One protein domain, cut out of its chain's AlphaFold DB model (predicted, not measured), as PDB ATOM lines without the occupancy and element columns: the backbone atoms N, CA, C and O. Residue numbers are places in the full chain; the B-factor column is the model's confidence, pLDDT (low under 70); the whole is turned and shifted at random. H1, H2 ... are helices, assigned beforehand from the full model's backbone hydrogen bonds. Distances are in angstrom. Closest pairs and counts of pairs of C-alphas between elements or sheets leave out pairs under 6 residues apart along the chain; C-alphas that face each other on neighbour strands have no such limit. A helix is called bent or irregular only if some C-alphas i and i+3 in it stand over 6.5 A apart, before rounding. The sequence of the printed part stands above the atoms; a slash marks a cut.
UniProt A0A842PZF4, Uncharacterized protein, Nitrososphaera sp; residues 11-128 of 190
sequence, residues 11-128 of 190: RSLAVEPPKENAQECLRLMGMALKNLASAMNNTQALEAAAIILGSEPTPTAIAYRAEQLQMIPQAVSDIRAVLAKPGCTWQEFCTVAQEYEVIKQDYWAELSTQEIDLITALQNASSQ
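AT A GLANCE: This is residues 11 to 128 of the 190 residues of an uncharacterized protein of Nitrososphaera sp (UniProt A0A842PZF4). Two lobes of helices stand end to end and make a rod: a bundle of three helices, H1, H2 and H3, and a second lobe in which H4 and H5 form a hairpin with H6 packed on it at a steep tilt. The lobes meet through the one-residue link from H3 to H4 and a small contact of H3 with H5. The 118 printed residues hold six named helices, H1 to H6, and no named strand: the class is all helix. The whole is loose, with a radius of gyration of the C-alphas of 17.3 A and spans of 56 by 27 by 20 A.

HOW THE PARTS SIT: H1, residues 22 to 40, touches H2, residues 43 to 53, as a helical hairpin; their closest C-alphas, of Gly 30 and Ala 49, are 4.2 A apart. H3, residues 59 to 70, touches H1 at a shallow tilt of 21 degrees, opposite ways, with the C-alphas of Arg 27 and Ala 66 closest at 6.1 A. H4, residues 72 to 83, and H5, residues 90 to 108, form a second helical hairpin, at 27 degrees; the closest C-alphas, of Ile 72 and Tyr 107, are 5.5 A apart. H5 is irregular, with C-alphas 102 and 105 8.2 A apart, and has a kink of 111 degrees near residue 102. Residues 68 to 69 of H3 touch residues 102 to 106 of H5; the closest C-alphas, of Gln 68 and Ile 103, are 6.6 A apart. H6, residues 113 to 127, touches H5 at a steep tilt of 47 degrees, with the C-alphas of Trp 90 and Leu 122 closest at 5.0 A. Every O i to N i+4 pair is within hydrogen-bond range in H1, H2, H3, H4 and H6; in H5 8 of 15 are.

IN THESE COORDINATES: H1 begins at C-alpha 22 (-71.793, 71.669, 42.521) and is 26.5 A long. H6, 20.8 A long, ends at C-alpha 127 (-100.563, 73.899, 22.243).

THE WHOLE: The C-alphas farthest apart, of Met 40 and Gln 128, are 57.3 A apart. The printed part has no cut, and no link between named helices is long. The pLDDT is under 70 at residues 11 to 22 and 127 to 128.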
ATOM      1  N   ARG A  11     -64.793  62.894  52.856       50.88
ATOM      2  CA  ARG A  11     -66.110  62.820  53.509       50.88
ATOM      3  C   ARG A  11     -66.726  64.198  53.732       50.88
ATOM      4  O   ARG A  11     -67.943  64.300  53.680       50.88
ATOM      5  N   SER A  12     -65.924  65.246  53.934       49.75
ATOM      6  CA  SER A  12     -66.440  66.614  54.112       49.75
ATOM      7  C   SER A  12     -66.947  67.234  52.801       49.75
ATOM      8  O   SER A  12     -67.985  67.889  52.802       49.75
ATOM      9  N   LEU A  13     -66.291  66.941  51.670       49.66
ATOM     10  CA  LEU A  13     -66.707  67.390  50.329       49.66
ATOM     11  C   LEU A  13     -68.037  66.777  49.870       49.66
ATOM     12  O   LEU A  13     -68.757  67.385  49.087       49.66
ATOM     13  N   ALA A  14     -68.371  65.584  50.371       51.12
ATOM     14  CA  ALA A  14     -69.666  64.955  50.133       51.12
ATOM     15  C   ALA A  14     -70.805  65.574  50.969       51.12
ATOM     16  O   ALA A  14     -71.970  65.370  50.643       51.12
ATOM     17  N   VAL A  15     -70.483  66.301  52.050       46.12
ATOM     18  CA  VAL A  15     -71.465  66.892  52.980       46.12
ATOM     19  C   VAL A  15     -71.773  68.349  52.628       46.12
ATOM     20  O   VAL A  15     -72.935  68.743  52.664       46.12
ATOM     21  N   GLU A  16     -70.769  69.135  52.238       52.84
ATOM     22  CA  GLU A  16     -70.951  70.484  51.687       52.84
ATOM     23  C   GLU A  16     -70.210  70.596  50.347       52.84
ATOM     24  O   GLU A  16     -69.031  70.970  50.319       52.84
ATOM     25  N   PRO A  17     -70.865  70.264  49.218       50.97
ATOM     26  CA  PRO A  17     -70.289  70.541  47.912       50.97
ATOM     27  C   PRO A  17     -70.055  72.057  47.761       50.97
ATOM     28  O   PRO A  17     -70.789  72.859  48.351       50.97
ATOM     29  N   PRO A  18     -69.049  72.484  46.976       53.88
ATOM     30  CA  PRO A  18     -68.842  73.893  46.662       53.88
ATOM     31  C   PRO A  18     -70.160  74.527  46.201       53.88
ATOM     32  O   PRO A  18     -70.804  74.027  45.279       53.88
ATOM     33  N   LYS A  19     -70.578  75.614  46.865       54.28
ATOM     34  CA  LYS A  19     -71.844  76.308  46.553       54.28
ATOM     35  C   LYS A  19     -71.872  76.851  45.123       54.28
ATOM     36  O   LYS A  19     -72.944  77.008  44.552       54.28
ATOM     37  N   GLU A  20     -70.699  77.115  44.558       52.41
ATOM     38  CA  GLU A  20     -70.511  77.392  43.141       52.41
ATOM     39  C   GLU A  20     -70.083  76.105  42.433       52.41
ATOM     40  O   GLU A  20     -69.081  75.490  42.803       52.41
ATOM     41  N   ASN A  21     -70.814  75.734  41.380       62.03
ATOM     42  CA  ASN A  21     -70.452  74.649  40.468       62.03
ATOM     43  C   ASN A  21     -70.518  73.228  41.076       62.03
ATOM     44  O   ASN A  21     -69.668  72.372  40.814       62.03
ATOM     45  N   ALA A  22     -71.548  72.968  41.889       69.00
ATOM     46  CA  ALA A  22     -71.793  71.669  42.521       69.00
ATOM     47  C   ALA A  22     -71.828  70.511  41.505       69.00
ATOM     48  O   ALA A  22     -71.287  69.440  41.776       69.00
ATOM     49  N   GLN A  23     -72.393  70.735  40.317       70.75
ATOM     50  CA  GLN A  23     -72.505  69.721  39.267       70.75
ATOM     51  C   GLN A  23     -71.141  69.333  38.671       70.75
ATOM     52  O   GLN A  23     -70.838  68.148  38.535       70.75
ATOM     53  N   GLU A  24     -70.263  70.306  38.414       70.94
ATOM     54  CA  GLU A  24     -68.885  70.043  37.982       70.94
ATOM     55  C   GLU A  24     -68.066  69.368  39.084       70.94
ATOM     56  O   GLU A  24     -67.264  68.472  38.816       70.94
ATOM     57  N   CYS A  25     -68.291  69.743  40.346       76.19
ATOM     58  CA  CYS A  25     -67.649  69.081  41.476       76.19
ATOM     59  C   CYS A  25     -68.043  67.598  41.549       76.19
ATOM     60  O   CYS A  25     -67.168  66.732  41.636       76.19
ATOM     61  N   LEU A  26     -69.339  67.289  41.438       75.50
ATOM     62  CA  LEU A  26     -69.853  65.916  41.384       75.50
ATOM     63  C   LEU A  26     -69.269  65.151  40.190       75.50
ATOM     64  O   LEU A  26     -68.823  64.012  40.345       75.50
ATOM     65  N   ARG A  27     -69.167  65.799  39.024       81.94
ATOM     66  CA  ARG A  27     -68.549  65.225  37.825       81.94
ATOM     67  C   ARG A  27     -67.087  64.836  38.058       81.94
ATOM     68  O   ARG A  27     -66.690  63.704  37.773       81.94
ATOM     69  N   LEU A  28     -66.287  65.754  38.601       84.75
ATOM     70  CA  LEU A  28     -64.870  65.527  38.897       84.75
ATOM     71  C   LEU A  28     -64.678  64.441  39.964       84.75
ATOM     72  O   LEU A  28     -63.803  63.587  39.806       84.75
ATOM     73  N   MET A  29     -65.515  64.420  41.008       81.69
ATOM     74  CA  MET A  29     -65.494  63.372  42.035       81.69
ATOM     75  C   MET A  29     -65.821  61.995  41.450       81.69
ATOM     76  O   MET A  29     -65.086  61.038  41.702       81.69
ATOM     77  N   GLY A  30     -66.857  61.887  40.615       79.88
ATOM     78  CA  GLY A  30     -67.206  60.634  39.944       79.88
ATOM     79  C   GLY A  30     -66.092  60.125  39.023       79.88
ATOM     80  O   GLY A  30     -65.742  58.943  39.057       79.88
ATOM     81  N   MET A  31     -65.447  61.016  38.262       82.88
ATOM     82  CA  MET A  31     -64.292  60.655  37.430       82.88
ATOM     83  C   MET A  31     -63.075  60.214  38.254       82.88
ATOM     84  O   MET A  31     -62.406  59.243  37.894       82.88
ATOM     85  N   ALA A  32     -62.785  60.896  39.364       83.62
ATOM     86  CA  ALA A  32     -61.695  60.518  40.259       83.62
ATOM     87  C   ALA A  32     -61.932  59.128  40.874       83.62
ATOM     88  O   ALA A  32     -61.030  58.289  40.871       83.62
ATOM     89  N   LEU A  33     -63.160  58.854  41.325       80.12
ATOM     90  CA  LEU A  33     -63.557  57.556  41.872       80.12
ATOM     91  C   LEU A  33     -63.483  56.436  40.830       80.12
ATOM     92  O   LEU A  33     -62.968  55.366  41.144       80.12
ATOM     93  N   LYS A  34     -63.889  56.688  39.580       81.19
ATOM     94  CA  LYS A  34     -63.699  55.743  38.465       81.19
ATOM     95  C   LYS A  34     -62.222  55.380  38.277       81.19
ATOM     96  O   LYS A  34     -61.883  54.204  38.157       81.19
ATOM     97  N   ASN A  35     -61.341  56.380  38.266       83.00
ATOM     98  CA  ASN A  35     -59.907  56.160  38.076       83.00
ATOM     99  C   ASN A  35     -59.299  55.364  39.242       83.00
ATOM    100  O   ASN A  35     -58.516  54.442  39.011       83.00
ATOM    101  N   LEU A  36     -59.711  55.660  40.479       78.25
ATOM    102  CA  LEU A  36     -59.321  54.892  41.665       78.25
ATOM    103  C   LEU A  36     -59.849  53.452  41.613       78.25
ATOM    104  O   LEU A  36     -59.098  52.520  41.892       78.25
ATOM    105  N   ALA A  37     -61.106  53.257  41.202       77.62
ATOM    106  CA  ALA A  37     -61.712  51.940  41.038       77.62
ATOM    107  C   ALA A  37     -60.917  51.067  40.063       77.62
ATOM    108  O   ALA A  37     -60.631  49.912  40.367       77.62
ATOM    109  N   SER A  38     -60.505  51.631  38.922       78.44
ATOM    110  CA  SER A  38     -59.670  50.930  37.941       78.44
ATOM    111  C   SER A  38     -58.257  50.647  38.457       78.44
ATOM    112  O   SER A  38     -57.761  49.539  38.279       78.44
ATOM    113  N   ALA A  39     -57.613  51.609  39.126       81.25
ATOM    114  CA  ALA A  39     -56.251  51.441  39.638       81.25
ATOM    115  C   ALA A  39     -56.159  50.430  40.796       81.25
ATOM    116  O   ALA A  39     -55.138  49.767  40.959       81.25
ATOM    117  N   MET A  40     -57.218  50.321  41.602       78.12
ATOM    118  CA  MET A  40     -57.243  49.504  42.820       78.12
ATOM    119  C   MET A  40     -58.115  48.247  42.702       78.12
ATOM    120  O   MET A  40     -58.274  47.536  43.690       78.12
ATOM    121  N   ASN A  41     -58.698  47.986  41.526       78.19
ATOM    122  CA  ASN A  41     -59.707  46.944  41.304       78.19
ATOM    123  C   ASN A  41     -60.837  46.980  42.359       78.19
ATOM    124  O   ASN A  41     -61.225  45.960  42.926       78.19
ATOM    125  N   ASN A  42     -61.312  48.190  42.672       80.44
ATOM    126  CA  ASN A  42     -62.242  48.452  43.766       80.44
ATOM    127  C   ASN A  42     -63.659  48.693  43.229       80.44
ATOM    128  O   ASN A  42     -63.966  49.763  42.701       80.44
ATOM    129  N   THR A  43     -64.533  47.704  43.406       82.31
ATOM    130  CA  THR A  43     -65.929  47.752  42.952       82.31
ATOM    131  C   THR A  43     -66.770  48.776  43.713       82.31
ATOM    132  O   THR A  43     -67.617  49.421  43.107       82.31
ATOM    133  N   GLN A  44     -66.491  49.027  44.997       83.25
ATOM    134  CA  GLN A  44     -67.222  50.025  45.792       83.25
ATOM    135  C   GLN A  44     -66.956  51.453  45.308       83.25
ATOM    136  O   GLN A  44     -67.858  52.287  45.286       83.25
ATOM    137  N   ALA A  45     -65.721  51.749  44.890       77.75
ATOM    138  CA  ALA A  45     -65.393  53.045  44.294       77.75
ATOM    139  C   ALA A  45     -66.116  53.248  42.951       77.75
ATOM    140  O   ALA A  45     -66.525  54.363  42.629       77.75
ATOM    141  N   LEU A  46     -66.322  52.166  42.194       79.56
ATOM    142  CA  LEU A  46     -67.077  52.183  40.943       79.56
ATOM    143  C   LEU A  46     -68.578  52.404  41.185       79.56
ATOM    144  O   LEU A  46     -69.195  53.213  40.499       79.56
ATOM    145  N   GLU A  47     -69.149  51.736  42.189       83.75
ATOM    146  CA  GLU A  47     -70.537  51.931  42.630       83.75
ATOM    147  C   GLU A  47     -70.778  53.365  43.113       83.75
ATOM    148  O   GLU A  47     -71.749  54.003  42.711       83.75
ATOM    149  N   ALA A  48     -69.860  53.913  43.913       81.38
ATOM    150  CA  ALA A  48     -69.943  55.294  44.377       81.38
ATOM    151  C   ALA A  48     -69.886  56.299  43.213       81.38
ATOM    152  O   ALA A  48     -70.678  57.239  43.176       81.38
ATOM    153  N   ALA A  49     -68.990  56.086  42.240       82.25
ATOM    154  CA  ALA A  49     -68.908  56.920  41.041       82.25
ATOM    155  C   ALA A  49     -70.217  56.901  40.239       82.25
ATOM    156  O   ALA A  49     -70.694  57.947  39.807       82.25
ATOM    157  N   ALA A  50     -70.813  55.720  40.078       84.50
ATOM    158  CA  ALA A  50     -72.072  55.548  39.370       84.50
ATOM    159  C   ALA A  50     -73.249  56.242  40.063       84.50
ATOM    160  O   ALA A  50     -74.028  56.917  39.395       84.50
ATOM    161  N   ILE A  51     -73.340  56.157  41.393       84.69
ATOM    162  CA  ILE A  51     -74.371  56.862  42.170       84.69
ATOM    163  C   ILE A  51     -74.228  58.379  42.014       84.69
ATOM    164  O   ILE A  51     -75.216  59.058  41.755       84.69
ATOM    165  N   ILE A  52     -73.007  58.908  42.138       83.94
ATOM    166  CA  ILE A  52     -72.742  60.353  42.043       83.94
ATOM    167  C   ILE A  52     -73.117  60.908  40.665       83.94
ATOM    168  O   ILE A  52     -73.613  62.027  40.570       83.94
ATOM    169  N   LEU A  53     -72.870  60.142  39.601       85.94
ATOM    170  CA  LEU A  53     -73.077  60.592  38.223       85.94
ATOM    171  C   LEU A  53     -74.448  60.204  37.651       85.94
ATOM    172  O   LEU A  53     -74.813  60.679  36.573       85.94
ATOM    173  N   GLY A  54     -75.201  59.345  38.341       86.50
ATOM    174  CA  GLY A  54     -76.453  58.783  37.834       86.50
ATOM    175  C   GLY A  54     -76.232  57.847  36.642       86.50
ATOM    176  O   GLY A  54     -76.929  57.955  35.639       86.50
ATOM    177  N   SER A  55     -75.233  56.965  36.718       90.94
ATOM    178  CA  SER A  55     -74.925  55.975  35.678       90.94
ATOM    179  C   SER A  55     -74.987  54.545  36.211       90.94
ATOM    180  O   SER A  55     -75.150  54.306  37.404       90.94
ATOM    181  N   GLU A  56     -74.787  53.569  35.330       91.25
ATOM    182  CA  GLU A  56     -74.470  52.205  35.755       91.25
ATOM    183  C   GLU A  56     -73.045  52.126  36.340       91.25
ATOM    184  O   GLU A  56     -72.175  52.907  35.930       91.25
ATOM    185  N   PRO A  57     -72.763  51.169  37.250       88.31
ATOM    186  CA  PRO A  57     -71.442  50.938  37.839       88.31
ATOM    187  C   PRO A  57     -70.514  50.202  36.871       88.31
ATOM    188  O   PRO A  57     -69.925  49.176  37.198       88.31
ATOM    189  N   THR A  58     -70.373  50.730  35.657       89.81
ATOM    190  CA  THR A  58     -69.404  50.257  34.669       89.81
ATOM    191  C   THR A  58     -68.491  51.409  34.248       89.81
ATOM    192  O   THR A  58     -68.948  52.550  34.129       89.81
ATOM    193  N   PRO A  59     -67.192  51.162  33.987       85.88
ATOM    194  CA  PRO A  59     -66.269  52.232  33.606       85.88
ATOM    195  C   PRO A  59     -66.713  52.989  32.350       85.88
ATOM    196  O   PRO A  59     -66.475  54.192  32.248       85.88
ATOM    197  N   THR A  60     -67.353  52.289  31.410       89.50
ATOM    198  CA  THR A  60     -67.869  52.859  30.161       89.50
ATOM    199  C   THR A  60     -69.090  53.738  30.408       89.50
ATOM    200  O   THR A  60     -69.097  54.873  29.942       89.50
ATOM    201  N   ALA A  61     -70.081  53.274  31.182       89.69
ATOM    202  CA  ALA A  61     -71.265  54.077  31.495       89.69
ATOM    203  C   ALA A  61     -70.898  55.341  32.281       89.69
ATOM    204  O   ALA A  61     -71.400  56.419  31.981       89.69
ATOM    205  N   ILE A  62     -69.955  55.227  33.221       87.94
ATOM    206  CA  ILE A  62     -69.431  56.370  33.975       87.94
ATOM    207  C   ILE A  62     -68.709  57.364  33.056       87.94
ATOM    208  O   ILE A  62     -68.892  58.570  33.196       87.94
ATOM    209  N   ALA A  63     -67.884  56.882  32.119       87.88
ATOM    210  CA  ALA A  63     -67.189  57.748  31.165       87.88
ATOM    211  C   ALA A  63     -68.179  58.514  30.282       87.88
ATOM    212  O   ALA A  63     -68.122  59.737  30.214       87.88
ATOM    213  N   TYR A  64     -69.116  57.780  29.684       89.31
ATOM    214  CA  TYR A  64     -70.144  58.331  28.816       89.31
ATOM    215  C   TYR A  64     -71.012  59.355  29.551       89.31
ATOM    216  O   TYR A  64     -71.259  60.452  29.058       89.31
ATOM    217  N   ARG A  65     -71.411  59.046  30.789       91.69
ATOM    218  CA  ARG A  65     -72.170  59.981  31.615       91.69
ATOM    219  C   ARG A  65     -71.361  61.223  31.979       91.69
ATOM    220  O   ARG A  65     -71.890  62.328  31.947       91.69
ATOM    221  N   ALA A  66     -70.075  61.076  32.286       86.50
ATOM    222  CA  ALA A  66     -69.212  62.220  32.557       86.50
ATOM    223  C   ALA A  66     -69.058  63.139  31.332       86.50
ATOM    224  O   ALA A  66     -69.018  64.352  31.513       86.50
ATOM    225  N   GLU A  67     -68.995  62.591  30.115       89.62
ATOM    226  CA  GLU A  67     -68.991  63.366  28.862       89.62
ATOM    227  C   GLU A  67     -70.311  64.120  28.668       89.62
ATOM    228  O   GLU A  67     -70.302  65.310  28.366       89.62
ATOM    229  N   GLN A  68     -71.447  63.472  28.932       90.25
ATOM    230  CA  GLN A  68     -72.759  64.120  28.885       90.25
ATOM    231  C   GLN A  68     -72.856  65.326  29.821       90.25
ATOM    232  O   GLN A  68     -73.284  66.402  29.406       90.25
ATOM    233  N   LEU A  69     -72.409  65.173  31.069       88.31
ATOM    234  CA  LEU A  69     -72.444  66.253  32.056       88.31
ATOM    235  C   LEU A  69     -71.542  67.443  31.668       88.31
ATOM    236  O   LEU A  69     -71.825  68.567  32.070       88.31
ATOM    237  N   GLN A  70     -70.492  67.239  30.860       88.19
ATOM    238  CA  GLN A  70     -69.655  68.344  30.358       88.19
ATOM    239  C   GLN A  70     -70.395  69.260  29.379       88.19
ATOM    240  O   GLN A  70     -69.983  70.404  29.196       88.19
ATOM    241  N   MET A  71     -71.470  68.782  28.749       90.69
ATOM    242  CA  MET A  71     -72.245  69.574  27.793       90.69
ATOM    243  C   MET A  71     -73.220  70.539  28.478       90.69
ATOM    244  O   MET A  71     -73.713  71.460  27.833       90.69
ATOM    245  N   ILE A  72     -73.487  70.373  29.779       91.44
ATOM    246  CA  ILE A  72     -74.514  71.144  30.496       91.44
ATOM    247  C   ILE A  72     -74.261  72.655  30.466       91.44
ATOM    248  O   ILE A  72     -75.201  73.382  30.147       91.44
ATOM    249  N   PRO A  73     -73.041  73.171  30.723       89.81
ATOM    250  CA  PRO A  73     -72.805  74.612  30.669       89.81
ATOM    251  C   PRO A  73     -73.139  75.214  29.301       89.81
ATOM    252  O   PRO A  73     -73.707  76.304  29.228       89.81
ATOM    253  N   GLN A  74     -72.832  74.486  28.222       91.88
ATOM    254  CA  GLN A  74     -73.154  74.908  26.862       91.88
ATOM    255  C   GLN A  74     -74.664  74.837  26.606       91.88
ATOM    256  O   GLN A  74     -75.243  75.817  26.147       91.88
ATOM    257  N   ALA A  75     -75.320  73.741  27.002       94.56
ATOM    258  CA  ALA A  75     -76.768  73.581  26.879       94.56
ATOM    259  C   ALA A  75     -77.538  74.704  27.587       94.56
ATOM    260  O   ALA A  75     -78.427  75.325  27.008       94.56
ATOM    261  N   VAL A  76     -77.158  75.016  28.829       94.81
ATOM    262  CA  VAL A  76     -77.756  76.105  29.611       94.81
ATOM    263  C   VAL A  76     -77.503  77.456  28.942       94.81
ATOM    264  O   VAL A  76     -78.420  78.271  28.857       94.81
ATOM    265  N   SER A  77     -76.286  77.700  28.445       95.19
ATOM    266  CA  SER A  77     -75.955  78.928  27.716       95.19
ATOM    267  C   SER A  77     -76.828  79.107  26.471       95.19
ATOM    268  O   SER A  77     -77.402  80.179  26.276       95.19
ATOM    269  N   ASP A  78     -76.973  78.067  25.653       96.38
ATOM    270  CA  ASP A  78     -77.723  78.134  24.396       96.38
ATOM    271  C   ASP A  78     -79.225  78.288  24.635       96.38
ATOM    272  O   ASP A  78     -79.874  79.124  24.003       96.38
ATOM    273  N   ILE A  79     -79.777  77.556  25.607       96.81
ATOM    274  CA  ILE A  79     -81.178  77.703  26.018       96.81
ATOM    275  C   ILE A  79     -81.438  79.129  26.504       96.81
ATOM    276  O   ILE A  79     -82.381  79.775  26.046       96.81
ATOM    277  N   ARG A  80     -80.577  79.665  27.375       97.31
ATOM    278  CA  ARG A  80     -80.690  81.050  27.858       97.31
ATOM    279  C   ARG A  80     -80.592  82.064  26.731       97.31
ATOM    280  O   ARG A  80     -81.343  83.035  26.726       97.31
ATOM    281  N   ALA A  81     -79.711  81.833  25.762       96.44
ATOM    282  CA  ALA A  81     -79.579  82.698  24.600       96.44
ATOM    283  C   ALA A  81     -80.864  82.731  23.758       96.44
ATOM    284  O   ALA A  81     -81.203  83.786  23.225       96.44
ATOM    285  N   VAL A  82     -81.602  81.619  23.660       95.88
ATOM    286  CA  VAL A  82     -82.928  81.601  23.021       95.88
ATOM    287  C   VAL A  82     -83.956  82.344  23.866       95.88
ATOM    288  O   VAL A  82     -84.626  83.231  23.344       95.88
ATOM    289  N   LEU A  83     -84.055  82.029  25.159       94.50
ATOM    290  CA  LEU A  83     -85.053  82.624  26.057       94.50
ATOM    291  C   LEU A  83     -84.873  84.137  26.245       94.50
ATOM    292  O   LEU A  83     -85.844  84.852  26.473       94.50
ATOM    293  N   ALA A  84     -83.644  84.642  26.114       95.00
ATOM    294  CA  ALA A  84     -83.344  86.067  26.181       95.00
ATOM    295  C   ALA A  84     -83.797  86.851  24.935       95.00
ATOM    296  O   ALA A  84     -83.834  88.085  24.973       95.00
ATOM    297  N   LYS A  85     -84.130  86.178  23.822       93.44
ATOM    298  CA  LYS A  85     -84.617  86.860  22.618       93.44
ATOM    299  C   LYS A  85     -86.028  87.405  22.868       93.44
ATOM    300  O   LYS A  85     -86.914  86.652  23.281       93.44
ATOM    301  N   PRO A  86     -86.280  88.692  22.578       89.38
ATOM    302  CA  PRO A  86     -87.621  89.242  22.686       89.38
ATOM    303  C   PRO A  86     -88.547  88.538  21.690       89.38
ATOM    304  O   PRO A  86     -88.253  88.490  20.498       89.38
ATOM    305  N   GLY A  87     -89.662  88.001  22.185       86.44
ATOM    306  CA  GLY A  87     -90.624  87.276  21.354       86.44
ATOM    307  C   GLY A  87     -90.154  85.893  20.900       86.44
ATOM    308  O   GLY A  87     -90.630  85.428  19.869       86.44
ATOM    309  N   CYS A  88     -89.231  85.252  21.635       90.88
ATOM    310  CA  CYS A  88     -88.852  83.867  21.356       90.88
ATOM    311  C   CYS A  88     -90.085  82.958  21.260       90.88
ATOM    312  O   CYS A  88     -91.080  83.133  21.966       90.88
ATOM    313  N   THR A  89     -90.019  81.991  20.356       91.25
ATOM    314  CA  THR A  89     -91.111  81.054  20.090       91.25
ATOM    315  C   THR A  89     -90.805  79.677  20.665       91.25
ATOM    316  O   THR A  89     -89.647  79.292  20.849       91.25
ATOM    317  N   TRP A  90     -91.855  78.884  20.892       90.31
ATOM    318  CA  TRP A  90     -91.703  77.478  21.272       90.31
ATOM    319  C   TRP A  90     -90.840  76.695  20.275       90.31
ATOM    320  O   TRP A  90     -90.014  75.882  20.676       90.31
ATOM    321  N   GLN A  91     -90.977  76.980  18.977       87.69
ATOM    322  CA  GLN A  91     -90.212  76.301  17.937       87.69
ATOM    323  C   GLN A  91     -88.714  76.612  18.022       87.69
ATOM    324  O   GLN A  91     -87.909  75.689  17.944       87.69
ATOM    325  N   GLU A  92     -88.336  77.876  18.240       89.69
ATOM    326  CA  GLU A  92     -86.931  78.262  18.425       89.69
ATOM    327  C   GLU A  92     -86.312  77.602  19.659       89.69
ATOM    328  O   GLU A  92     -85.168  77.151  19.605       89.69
ATOM    329  N   PHE A  93     -87.073  77.504  20.754       93.56
ATOM    330  CA  PHE A  93     -86.651  76.747  21.930       93.56
ATOM    331  C   PHE A  93     -86.468  75.261  21.599       93.56
ATOM    332  O   PHE A  93     -85.414  74.699  21.894       93.56
ATOM    333  N   CYS A  94     -87.449  74.626  20.951       91.69
ATOM    334  CA  CYS A  94     -87.380  73.211  20.589       91.69
ATOM    335  C   CYS A  94     -86.200  72.887  19.676       91.69
ATOM    336  O   CYS A  94     -85.575  71.849  19.869       91.69
ATOM    337  N   THR A  95     -85.882  73.754  18.711       92.50
ATOM    338  CA  THR A  95     -84.734  73.558  17.817       92.50
ATOM    339  C   THR A  95     -83.433  73.409  18.599       92.50
ATOM    340  O   THR A  95     -82.658  72.511  18.298       92.50
ATOM    341  N   VAL A  96     -83.218  74.230  19.630       93.69
ATOM    342  CA  VAL A  96     -82.017  74.140  20.474       93.69
ATOM    343  C   VAL A  96     -82.121  72.992  21.478       93.69
ATOM    344  O   VAL A  96     -81.178  72.227  21.646       93.69
ATOM    345  N   ALA A  97     -83.273  72.817  22.128       92.00
ATOM    346  CA  ALA A  97     -83.455  71.784  23.148       92.00
ATOM    347  C   ALA A  97     -83.289  70.355  22.597       92.00
ATOM    348  O   ALA A  97     -82.815  69.478  23.318       92.00
ATOM    349  N   GLN A  98     -83.624  70.120  21.323       92.00
ATOM    350  CA  GLN A  98     -83.449  68.820  20.664       92.00
ATOM    351  C   GLN A  98     -81.991  68.346  20.641       92.00
ATOM    352  O   GLN A  98     -81.749  67.145  20.762       92.00
ATOM    353  N   GLU A  99     -81.024  69.260  20.536       92.19
ATOM    354  CA  GLU A  99     -79.592  68.923  20.560       92.19
ATOM    355  C   GLU A  99     -79.153  68.375  21.928       92.19
ATOM    356  O   GLU A  99     -78.195  67.607  22.026       92.19
ATOM    357  N   TYR A 100     -79.904  68.709  22.979       93.94
ATOM    358  CA  TYR A 100     -79.585  68.406  24.370       93.94
ATOM    359  C   TYR A 100     -80.574  67.434  25.029       93.94
ATOM    360  O   TYR A 100     -80.512  67.237  26.242       93.94
ATOM    361  N   GLU A 101     -81.454  66.775  24.266       92.56
ATOM    362  CA  GLU A 101     -82.536  65.931  24.811       92.56
ATOM    363  C   GLU A 101     -82.013  64.853  25.778       92.56
ATOM    364  O   GLU A 101     -82.623  64.560  26.805       92.56
ATOM    365  N   VAL A 102     -80.829  64.309  25.493       90.69
ATOM    366  CA  VAL A 102     -80.190  63.262  26.299       90.69
ATOM    367  C   VAL A 102     -79.813  63.740  27.712       90.69
ATOM    368  O   VAL A 102     -79.763  62.931  28.635       90.69
ATOM    369  N   ILE A 103     -79.576  65.040  27.899       91.38
ATOM    370  CA  ILE A 103     -79.217  65.667  29.185       91.38
ATOM    371  C   ILE A 103     -80.313  66.606  29.698       91.38
ATOM    372  O   ILE A 103     -80.060  67.484  30.523       91.38
ATOM    373  N   LYS A 104     -81.549  66.420  29.223       92.12
ATOM    374  CA  LYS A 104     -82.684  67.284  29.545       92.12
ATOM    375  C   LYS A 104     -82.910  67.475  31.028       92.12
ATOM    376  O   LYS A 104     -83.057  68.601  31.479       92.12
ATOM    377  N   GLN A 105     -82.919  66.386  31.788       90.62
ATOM    378  CA  GLN A 105     -83.120  66.466  33.234       90.62
ATOM    379  C   GLN A 105     -82.010  67.268  33.923       90.62
ATOM    380  O   GLN A 105     -82.282  67.978  34.886       90.62
ATOM    381  N   ASP A 106     -80.785  67.186  33.403       91.31
ATOM    382  CA  ASP A 106     -79.614  67.789  34.024       91.31
ATOM    383  C   ASP A 106     -79.538  69.291  33.786       91.31
ATOM    384  O   ASP A 106     -79.346  70.042  34.738       91.31
ATOM    385  N   TYR A 107     -79.720  69.748  32.541       92.81
ATOM    386  CA  TYR A 107     -79.723  71.187  32.276       92.81
ATOM    387  C   TYR A 107     -80.981  71.854  32.837       92.81
ATOM    388  O   TYR A 107     -80.930  73.019  33.216       92.81
ATOM    389  N   TRP A 108     -82.111  71.139  32.913       93.62
ATOM    390  CA  TRP A 108     -83.354  71.692  33.452       93.62
ATOM    391  C   TRP A 108     -83.233  72.027  34.940       93.62
ATOM    392  O   TRP A 108     -83.844  72.989  35.398       93.62
ATOM    393  N   ALA A 109     -82.415  71.279  35.687       90.94
ATOM    394  CA  ALA A 109     -82.123  71.563  37.091       90.94
ATOM    395  C   ALA A 109     -81.322  72.866  37.299       90.94
ATOM    396  O   ALA A 109     -81.384  73.449  38.378       90.94
ATOM    397  N   GLU A 110     -80.603  73.327  36.272       90.12
ATOM    398  CA  GLU A 110     -79.796  74.559  36.287       90.12
ATOM    399  C   GLU A 110     -80.578  75.794  35.797       90.12
ATOM    400  O   GLU A 110     -80.086  76.929  35.864       90.12
ATOM    401  N   LEU A 111     -81.800  75.591  35.290       93.12
ATOM    402  CA  LEU A 111     -82.705  76.672  34.920       93.12
ATOM    403  C   LEU A 111     -83.404  77.231  36.162       93.12
ATOM    404  O   LEU A 111     -83.830  76.515  37.067       93.12
ATOM    405  N   SER A 112     -83.551  78.546  36.189       94.50
ATOM    406  CA  SER A 112     -84.335  79.246  37.195       94.50
ATOM    407  C   SER A 112     -85.829  78.989  37.007       94.50
ATOM    408  O   SER A 112     -86.304  78.696  35.909       94.50
ATOM    409  N   THR A 113     -86.605  79.191  38.073       94.25
ATOM    410  CA  THR A 113     -88.071  79.097  38.019       94.25
ATOM    411  C   THR A 113     -88.666  79.994  36.930       94.25
ATOM    412  O   THR A 113     -89.540  79.555  36.199       94.25
ATOM    413  N   GLN A 114     -88.137  81.210  36.752       95.00
ATOM    414  CA  GLN A 114     -88.615  82.147  35.727       95.00
ATOM    415  C   GLN A 114     -88.389  81.626  34.301       95.00
ATOM    416  O   GLN A 114     -89.253  81.782  33.442       95.00
ATOM    417  N   GLU A 115     -87.241  80.995  34.044       95.94
ATOM    418  CA  GLU A 115     -86.935  80.382  32.747       95.94
ATOM    419  C   GLU A 115     -87.861  79.189  32.477       95.94
ATOM    420  O   GLU A 115     -88.397  79.059  31.378       95.94
ATOM    421  N   ILE A 116     -88.109  78.357  33.493       95.25
ATOM    422  CA  ILE A 116     -89.031  77.216  33.418       95.25
ATOM    423  C   ILE A 116     -90.473  77.678  33.150       95.25
ATOM    424  O   ILE A 116     -91.166  77.094  32.311       95.25
ATOM    425  N   ASP A 117     -90.917  78.738  33.822       95.25
ATOM    426  CA  ASP A 117     -92.247  79.318  33.633       95.25
ATOM    427  C   ASP A 117     -92.408  79.874  32.211       95.25
ATOM    428  O   ASP A 117     -93.433  79.635  31.568       95.25
ATOM    429  N   LEU A 118     -91.380  80.547  31.679       94.19
ATOM    430  CA  LEU A 118     -91.369  81.036  30.299       94.19
ATOM    431  C   LEU A 118     -91.459  79.884  29.292       94.19
ATOM    432  O   LEU A 118     -92.307  79.924  28.403       94.19
ATOM    433  N   ILE A 119     -90.641  78.837  29.443       94.75
ATOM    434  CA  ILE A 119     -90.685  77.652  28.569       94.75
ATOM    435  C   ILE A 119     -92.087  77.025  28.587       94.75
ATOM    436  O   ILE A 119     -92.639  76.691  27.539       94.75
ATOM    437  N   THR A 120     -92.690  76.913  29.771       92.06
ATOM    438  CA  THR A 120     -94.041  76.361  29.943       92.06
ATOM    439  C   THR A 120     -95.101  77.239  29.271       92.06
ATOM    440  O   THR A 120     -96.003  76.728  28.605       92.06
ATOM    441  N   ALA A 121     -94.989  78.564  29.392       89.25
ATOM    442  CA  ALA A 121     -95.876  79.506  28.719       89.25
ATOM    443  C   ALA A 121     -95.770  79.400  27.189       89.25
ATOM    444  O   ALA A 121     -96.799  79.367  26.515       89.25
ATOM    445  N   LEU A 122     -94.553  79.272  26.648       90.00
ATOM    446  CA  LEU A 122     -94.321  79.051  25.217       90.00
ATOM    447  C   LEU A 122     -94.960  77.744  24.740       90.00
ATOM    448  O   LEU A 122     -95.656  77.730  23.723       90.00
ATOM    449  N   GLN A 123     -94.781  76.658  25.495       88.69
ATOM    450  CA  GLN A 123     -95.395  75.368  25.187       88.69
ATOM    451  C   GLN A 123     -96.922  75.468  25.155       88.69
ATOM    452  O   GLN A 123     -97.551  75.002  24.203       88.69
ATOM    453  N   ASN A 124     -97.520  76.112  26.158       83.31
ATOM    454  CA  ASN A 124     -98.965  76.299  26.239       83.31
ATOM    455  C   ASN A 124     -99.489  77.175  25.099       83.31
ATOM    456  O   ASN A 124    -100.478  76.805  24.476       83.31
ATOM    457  N   ALA A 125     -98.805  78.274  24.772       79.88
ATOM    458  CA  ALA A 125     -99.160  79.126  23.640       79.88
ATOM    459  C   ALA A 125     -99.106  78.365  22.304       79.88
ATOM    460  O   ALA A 125     -99.945  78.590  21.444       79.88
ATOM    461  N   SER A 126     -98.167  77.425  22.148       78.25
ATOM    462  CA  SER A 126     -98.087  76.570  20.953       78.25
ATOM    463  C   SER A 126     -99.098  75.415  20.924       78.25
ATOM    464  O   SER A 126     -99.375  74.870  19.859       78.25
ATOM    465  N   SER A 127     -99.616  75.014  22.090       64.50
ATOM    466  CA  SER A 127    -100.563  73.899  22.243       64.50
ATOM    467  C   SER A 127    -102.020  74.364  22.293       64.50
ATOM    468  O   SER A 127    -102.930  73.545  22.154       64.50
ATOM    469  N   GLN A 128    -102.261  75.658  22.512       56.62
ATOM    470  CA  GLN A 128    -103.582  76.245  22.346       56.62
ATOM    471  C   GLN A 128    -103.929  76.225  20.853       56.62
ATOM    472  O   GLN A 128    -103.122  76.683  20.045       56.62
TER     473      GLN A 128